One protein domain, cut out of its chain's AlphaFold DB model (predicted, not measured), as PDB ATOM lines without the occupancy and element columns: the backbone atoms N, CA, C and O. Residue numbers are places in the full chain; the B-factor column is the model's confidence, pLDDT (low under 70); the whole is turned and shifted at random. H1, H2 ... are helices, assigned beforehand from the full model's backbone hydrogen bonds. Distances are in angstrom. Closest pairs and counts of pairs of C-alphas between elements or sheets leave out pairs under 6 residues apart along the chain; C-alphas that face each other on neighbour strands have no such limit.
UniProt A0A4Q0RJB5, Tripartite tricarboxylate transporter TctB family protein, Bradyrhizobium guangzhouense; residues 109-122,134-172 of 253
ATOM      1  N   GLN A 109     -29.428  25.641  -7.341       89.06
ATOM      2  CA  GLN A 109     -29.825  26.650  -6.361       89.06
ATOM      3  C   GLN A 109     -29.507  28.073  -6.833       89.06
ATOM      4  O   GLN A 109     -30.391  28.929  -6.811       89.06
ATOM      5  N   ASP A 110     -28.280  28.316  -7.296       91.69
ATOM      6  CA  ASP A 110     -27.851  29.659  -7.703       91.69
ATOM      7  C   ASP A 110     -28.528  30.074  -9.006       91.69
ATOM      8  O   ASP A 110     -28.971  31.213  -9.147       91.69
ATOM      9  N   TYR A 111     -28.688  29.131  -9.940       92.88
ATOM     10  CA  TYR A 111     -29.355  29.415 -11.201       92.88
ATOM     11  C   TYR A 111     -30.830  29.774 -10.999       92.88
ATOM     12  O   TYR A 111     -31.267  30.856 -11.390       92.88
ATOM     13  N   ILE A 112     -31.600  28.902 -10.338       92.12
ATOM     14  CA  ILE A 112     -33.035  29.131 -10.129       92.12
ATOM     15  C   ILE A 112     -33.263  30.313  -9.178       92.12
ATOM     16  O   ILE A 112     -34.127  31.147  -9.445       92.12
ATOM     17  N   GLY A 113     -32.466  30.437  -8.111       91.56
ATOM     18  CA  GLY A 113     -32.530  31.569  -7.185       91.56
ATOM     19  C   GLY A 113     -32.230  32.902  -7.871       91.56
ATOM     20  O   GLY A 113     -32.977  33.863  -7.694       91.56
ATOM     21  N   GLY A 114     -31.199  32.941  -8.720       94.00
ATOM     22  CA  GLY A 114     -30.864  34.102  -9.541       94.00
ATOM     23  C   GLY A 114     -31.999  34.485 -10.491       94.00
ATOM     24  O   GLY A 114     -32.412  35.640 -10.512       94.00
ATOM     25  N   VAL A 115     -32.584  33.525 -11.215       95.12
ATOM     26  CA  VAL A 115     -33.692  33.814 -12.146       95.12
ATOM     27  C   VAL A 115     -34.957  34.288 -11.422       95.12
ATOM     28  O   VAL A 115     -35.606  35.226 -11.885       95.12
ATOM     29  N   ILE A 116     -35.296  33.712 -10.265       93.75
ATOM     30  CA  ILE A 116     -36.445  34.165  -9.461       93.75
ATOM     31  C   ILE A 116     -36.214  35.585  -8.929       93.75
ATOM     32  O   ILE A 116     -37.113  36.425  -9.010       93.75
ATOM     33  N   LEU A 117     -35.015  35.885  -8.416       94.12
ATOM     34  CA  LEU A 117     -34.672  37.236  -7.961       94.12
ATOM     35  C   LEU A 117     -34.692  38.247  -9.111       94.12
ATOM     36  O   LEU A 117     -35.190  39.359  -8.933       94.12
ATOM     37  N   MET A 118     -34.219  37.850 -10.292       96.25
ATOM     38  CA  MET A 118     -34.302  38.665 -11.501       96.25
ATOM     39  C   MET A 118     -35.756  38.949 -11.867       96.25
ATOM     40  O   MET A 118     -36.102  40.102 -12.102       96.25
ATOM     41  N   ALA A 119     -36.630  37.938 -11.849       95.25
ATOM     42  CA  ALA A 119     -38.053  38.129 -12.101       95.25
ATOM     43  C   ALA A 119     -38.668  39.136 -11.116       95.25
ATOM     44  O   ALA A 119     -39.322  40.085 -11.542       95.25
ATOM     45  N   LEU A 120     -38.413  39.003  -9.811       94.00
ATOM     46  CA  LEU A 120     -38.902  39.962  -8.813       94.00
ATOM     47  C   LEU A 120     -38.387  41.388  -9.065       94.00
ATOM     48  O   LEU A 120     -39.149  42.348  -8.941       94.00
ATOM     49  N   ALA A 121     -37.121  41.536  -9.458       95.19
ATOM     50  CA  ALA A 121     -36.531  42.834  -9.772       95.19
ATOM     51  C   ALA A 121     -37.150  43.463 -11.033       95.19
ATOM     52  O   ALA A 121     -37.526  44.635 -11.009       95.19
ATOM     53  N   LEU A 122     -37.331  42.687 -12.108       95.25
ATOM     54  CA  LEU A 122     -38.009  43.141 -13.328       95.25
ATOM     55  C   LEU A 122     -39.472  43.508 -13.053       95.25
ATOM     56  O   LEU A 122     -39.962  44.514 -13.565       95.25
ATOM     57  N   MET A 134     -36.634  60.920 -11.671       79.50
ATOM     58  CA  MET A 134     -35.831  62.097 -11.349       79.50
ATOM     59  C   MET A 134     -36.105  63.235 -12.343       79.50
ATOM     60  O   MET A 134     -36.112  63.016 -13.555       79.50
ATOM     61  N   ARG A 135     -36.332  64.452 -11.834       75.62
ATOM     62  CA  ARG A 135     -36.481  65.675 -12.642       75.62
ATOM     63  C   ARG A 135     -35.367  66.645 -12.264       75.62
ATOM     64  O   ARG A 135     -35.388  67.211 -11.171       75.62
ATOM     65  N   GLY A 136     -34.381  66.815 -13.145       80.94
ATOM     66  CA  GLY A 136     -33.159  67.556 -12.815       80.94
ATOM     67  C   GLY A 136     -32.444  66.908 -11.624       80.94
ATOM     68  O   GLY A 136     -32.102  65.733 -11.690       80.94
ATOM     69  N   PHE A 137     -32.286  67.653 -10.526       75.62
ATOM     70  CA  PHE A 137     -31.685  67.168  -9.273       75.62
ATOM     71  C   PHE A 137     -32.709  66.728  -8.208       75.62
ATOM     72  O   PHE A 137     -32.325  66.370  -7.097       75.62
ATOM     73  N   SER A 138     -34.013  66.753  -8.512       74.94
ATOM     74  CA  SER A 138     -35.057  66.337  -7.569       74.94
ATOM     75  C   SER A 138     -35.390  64.852  -7.729       74.94
ATOM     76  O   SER A 138     -35.778  64.397  -8.812       74.94
ATOM     77  N   PHE A 139     -35.254  64.093  -6.638       75.31
ATOM     78  CA  PHE A 139     -35.603  62.675  -6.583       75.31
ATOM     79  C   PHE A 139     -37.127  62.494  -6.551       75.31
ATOM     80  O   PHE A 139     -37.787  62.842  -5.575       75.31
ATOM     81  N   GLY A 140     -37.686  61.917  -7.616       81.38
ATOM     82  CA  GLY A 140     -39.077  61.467  -7.643       81.38
ATOM     83  C   GLY A 140     -39.272  60.142  -6.898       81.38
ATOM     84  O   GLY A 140     -38.324  59.387  -6.674       81.38
ATOM     85  N   ALA A 141     -40.525  59.822  -6.559       82.75
ATOM     86  CA  ALA A 141     -40.883  58.597  -5.834       82.75
ATOM     87  C   ALA A 141     -40.468  57.300  -6.563       82.75
ATOM     88  O   ALA A 141     -40.265  56.272  -5.923       82.75
ATOM     89  N   GLY A 142     -40.314  57.342  -7.891       85.88
ATOM     90  CA  GLY A 142     -39.873  56.204  -8.700       85.88
ATOM     91  C   GLY A 142     -38.354  56.043  -8.814       85.88
ATOM     92  O   GLY A 142     -37.901  54.995  -9.265       85.88
ATOM     93  N   THR A 143     -37.544  57.034  -8.420       87.12
ATOM     94  CA  THR A 143     -36.087  56.995  -8.656       87.12
ATOM     95  C   THR A 143     -35.401  55.887  -7.858       87.12
ATOM     96  O   THR A 143     -34.661  55.091  -8.431       87.12
ATOM     97  N   ALA A 144     -35.666  55.797  -6.550       86.81
ATOM     98  CA  ALA A 144     -35.048  54.779  -5.702       86.81
ATOM     99  C   ALA A 144     -35.455  53.345  -6.105       86.81
ATOM    100  O   ALA A 144     -34.550  52.543  -6.344       86.81
ATOM    101  N   PRO A 145     -36.755  53.015  -6.289       89.50
ATOM    102  CA  PRO A 145     -37.161  51.696  -6.779       89.50
ATOM    103  C   PRO A 145     -36.489  51.299  -8.098       89.50
ATOM    104  O   PRO A 145     -36.069  50.156  -8.245       89.50
ATOM    105  N   ARG A 146     -36.322  52.243  -9.036       90.69
ATOM    106  CA  ARG A 146     -35.690  51.964 -10.333       90.69
ATOM    107  C   ARG A 146     -34.191  51.719 -10.235       90.69
ATOM    108  O   ARG A 146     -33.695  50.797 -10.875       90.69
ATOM    109  N   MET A 147     -33.471  52.505  -9.433       91.56
ATOM    110  CA  MET A 147     -32.032  52.296  -9.236       91.56
ATOM    111  C   MET A 147     -31.754  50.953  -8.560       91.56
ATOM    112  O   MET A 147     -30.947  50.171  -9.060       91.56
ATOM    113  N   PHE A 148     -32.455  50.659  -7.460       92.50
ATOM    114  CA  PHE A 148     -32.294  49.382  -6.766       92.50
ATOM    115  C   PHE A 148     -32.780  48.210  -7.618       92.50
ATOM    116  O   PHE A 148     -32.112  47.184  -7.650       92.50
ATOM    117  N   GLY A 149     -33.878  48.364  -8.363       94.25
ATOM    118  CA  GLY A 149     -34.357  47.350  -9.299       94.25
ATOM    119  C   GLY A 149     -33.331  47.028 -10.386       94.25
ATOM    120  O   GLY A 149     -33.020  45.861 -10.596       94.25
ATOM    121  N   GLY A 150     -32.736  48.042 -11.024       94.56
ATOM    122  CA  GLY A 150     -31.704  47.842 -12.047       94.56
ATOM    123  C   GLY A 150     -30.449  47.161 -11.496       94.56
ATOM    124  O   GLY A 150     -29.932  46.223 -12.101       94.56
ATOM    125  N   LEU A 151     -30.004  47.574 -10.305       96.19
ATOM    126  CA  LEU A 151     -28.893  46.930  -9.608       96.19
ATOM    127  C   LEU A 151     -29.219  45.464  -9.279       96.19
ATOM    128  O   LEU A 151     -28.414  44.578  -9.549       96.19
ATOM    129  N   LEU A 152     -30.419  45.187  -8.761       96.00
ATOM    130  CA  LEU A 152     -30.863  43.828  -8.449       96.00
ATOM    131  C   LEU A 152     -30.955  42.942  -9.693       96.00
ATOM    132  O   LEU A 152     -30.566  41.779  -9.614       96.00
ATOM    133  N   VAL A 153     -31.399  43.462 -10.843       96.88
ATOM    134  CA  VAL A 153     -31.354  42.727 -12.122       96.88
ATOM    135  C   VAL A 153     -29.914  42.348 -12.470       96.88
ATOM    136  O   VAL A 153     -29.650  41.192 -12.787       96.88
ATOM    137  N   ALA A 154     -28.965  43.279 -12.350       96.69
ATOM    138  CA  ALA A 154     -27.561  43.000 -12.646       96.69
ATOM    139  C   ALA A 154     -26.961  41.937 -11.707       96.69
ATOM    140  O   ALA A 154     -26.338  40.982 -12.174       96.69
ATOM    141  N   LEU A 155     -27.179  42.060 -10.392       97.44
ATOM    142  CA  LEU A 155     -26.671  41.084  -9.420       97.44
ATOM    143  C   LEU A 155     -27.319  39.708  -9.602       97.44
ATOM    144  O   LEU A 155     -26.629  38.694  -9.564       97.44
ATOM    145  N   SER A 156     -28.632  39.656  -9.813       96.62
ATOM    146  CA  SER A 156     -29.350  38.392 -10.002       96.62
ATOM    147  C   SER A 156     -28.961  37.683 -11.302       96.62
ATOM    148  O   SER A 156     -28.783  36.465 -11.292       96.62
ATOM    149  N   ALA A 157     -28.723  38.428 -12.386       95.44
ATOM    150  CA  ALA A 157     -28.163  37.887 -13.621       95.44
ATOM    151  C   ALA A 157     -26.745  37.330 -13.411       95.44
ATOM    152  O   ALA A 157     -26.435  36.244 -13.904       95.44
ATOM    153  N   ALA A 158     -25.902  38.022 -12.637       96.06
ATOM    154  CA  ALA A 158     -24.576  37.524 -12.279       96.06
ATOM    155  C   ALA A 158     -24.660  36.220 -11.467       96.06
ATOM    156  O   ALA A 158     -23.959  35.263 -11.785       96.06
ATOM    157  N   ILE A 159     -25.563  36.135 -10.483       95.06
ATOM    158  CA  ILE A 159     -25.792  34.911  -9.698       95.06
ATOM    159  C   ILE A 159     -26.280  33.770 -10.605       95.06
ATOM    160  O   ILE A 159     -25.722  32.671 -10.564       95.06
ATOM    161  N   ALA A 160     -27.247  34.031 -11.488       93.88
ATOM    162  CA  ALA A 160     -27.717  33.031 -12.443       93.88
ATOM    163  C   ALA A 160     -26.571  32.530 -13.341       93.88
ATOM    164  O   ALA A 160     -26.405  31.324 -13.526       93.88
ATOM    165  N   LEU A 161     -25.714  33.432 -13.828       93.62
ATOM    166  CA  LEU A 161     -24.532  33.063 -14.602       93.62
ATOM    167  C   LEU A 161     -23.557  32.203 -13.784       93.62
ATOM    168  O   LEU A 161     -23.081  31.186 -14.286       93.62
ATOM    169  N   THR A 162     -23.300  32.542 -12.517       92.25
ATOM    170  CA  THR A 162     -22.450  31.701 -11.656       92.25
ATOM    171  C   THR A 162     -23.015  30.294 -11.486       92.25
ATOM    172  O   THR A 162     -22.238  29.344 -11.497       92.25
ATOM    173  N   GLY A 163     -24.343  30.135 -11.445       89.62
ATOM    174  CA  GLY A 163     -24.974  28.819 -11.355       89.62
ATOM    175  C   GLY A 163     -24.854  27.959 -12.621       89.62
ATOM    176  O   GLY A 163     -24.985  26.735 -12.566       89.62
ATOM    177  N   LEU A 164     -24.563  28.577 -13.767       89.81
ATOM    178  CA  LEU A 164     -24.264  27.880 -15.022       89.81
ATOM    179  C   LEU A 164     -22.776  27.533 -15.150       89.81
ATOM    180  O   LEU A 164     -22.417  26.517 -15.747       89.81
ATOM    181  N   LEU A 165     -21.901  28.380 -14.606       91.25
ATOM    182  CA  LEU A 165     -20.452  28.237 -14.743       91.25
ATOM    183  C   LEU A 165     -19.842  27.326 -13.672       91.25
ATOM    184  O   LEU A 165     -18.974  26.513 -14.005       91.25
ATOM    185  N   ASN A 166     -20.333  27.415 -12.436       89.69
ATOM    186  CA  ASN A 166     -19.779  26.736 -11.269       89.69
ATOM    187  C   ASN A 166     -20.661  25.569 -10.815       89.69
ATOM    188  O   ASN A 166     -21.889  25.622 -10.883       89.69
ATOM    189  N   GLU A 167     -20.018  24.510 -10.330       86.56
ATOM    190  CA  GLU A 167     -20.701  23.413  -9.648       86.56
ATOM    191  C   GLU A 167     -21.160  23.879  -8.268       86.56
ATOM    192  O   GLU A 167     -20.419  24.542  -7.542       86.56
ATOM    193  N   GLY A 168     -22.394  23.544  -7.912       81.44
ATOM    194  CA  GLY A 168     -22.998  23.992  -6.667       81.44
ATOM    195  C   GLY A 168     -24.078  23.035  -6.180       81.44
ATOM    196  O   GLY A 168     -24.385  22.041  -6.844       81.44
ATOM    197  N   PRO A 169     -24.632  23.299  -4.991       81.38
ATOM    198  CA  PRO A 169     -25.586  22.406  -4.360       81.38
ATOM    199  C   PRO A 169     -26.872  22.255  -5.187       81.38
ATOM    200  O   PRO A 169     -27.308  23.147  -5.927       81.38
ATOM    201  N   ALA A 170     -27.514  21.096  -5.030       80.44
ATOM    202  CA  ALA A 170     -28.883  20.895  -5.492       80.44
ATOM    203  C   ALA A 170     -29.847  21.829  -4.733       80.44
ATOM    204  O   ALA A 170     -29.503  22.348  -3.673       80.44
ATOM    205  N   LEU A 171     -31.056  22.040  -5.268       78.75
ATOM    206  CA  LEU A 171     -32.048  22.917  -4.638       78.75
ATOM    207  C   LEU A 171     -32.297  22.516  -3.177       78.75
ATOM    208  O   LEU A 171     -32.790  21.420  -2.903       78.75
ATOM    209  N   ALA A 172     -31.994  23.429  -2.257       77.62
ATOM    210  CA  ALA A 172     -32.363  23.295  -0.857       77.62
ATOM    211  C   ALA A 172     -33.884  23.435  -0.658       77.62
ATOM    212  O   ALA A 172     -34.600  23.998  -1.489       77.62
TER     213      ALA A 172
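Overview. This is residues 109 to 122 and 134 to 172 of the 253 residues of the protein "Tripartite tricarboxylate transporter TctB family protein" of Bradyrhizobium guangzhouense (UniProt A0A4Q0RJB5). What does the printed part look like? It is a rod of two helices side by side, running opposite ways: H1, the shorter, packs along H2, the longer, and residues 136 to 141, before H2, stick out free at one end. What is it made of, in order? The printed part has 53 residues with two named helices, H1 then H2, and no named strand, and its class is all helix. How compact is it? It is only just loose, close to extended, with a radius of gyration of the C-alphas of 14.6 A, and the C-alphas span 46 by 17 by 11 A.

Arrangement. How does H1, residues 109 to 122, stand to H2, residues 143 to 165? They touch, with 36 pairs of C-alphas within 8 A. The closest C-alphas of the two are those of Tyr 111 and Ala 160, 4.2 A apart. How are they directed? They run opposite ways at a shallow tilt of 22 degrees, and their centres are 8.4 A apart. What do the backbone N and O atoms show? In H1 and H2 every O i to N i+4 pair is within hydrogen-bond range.

Along the chain. Where does H1 lie? It begins at C-alpha 109, at (-29.825, 26.650, -6.361), and ends at C-alpha 122, at (-38.009, 43.141, -13.328), a length of 19.7 A. Where does H2 lie? It has 23 residues and measures 33.3 A from its first to its last C-alpha, ending at C-alpha 165, at (-20.452, 28.237, -14.743).

Size, cuts and confidence. How far does the whole reach? The two C-alphas farthest apart are those of Gly 136 and Ala 170, at 47.4 A. Is anything missing? Residues 123 to 133 are not printed, and C-alphas 122 and 134 are 19.2 A apart across this cut, in the link from H1 to H2. How confident is the model? The mean pLDDT of the printed part is 89.5, and no printed residue is under 70.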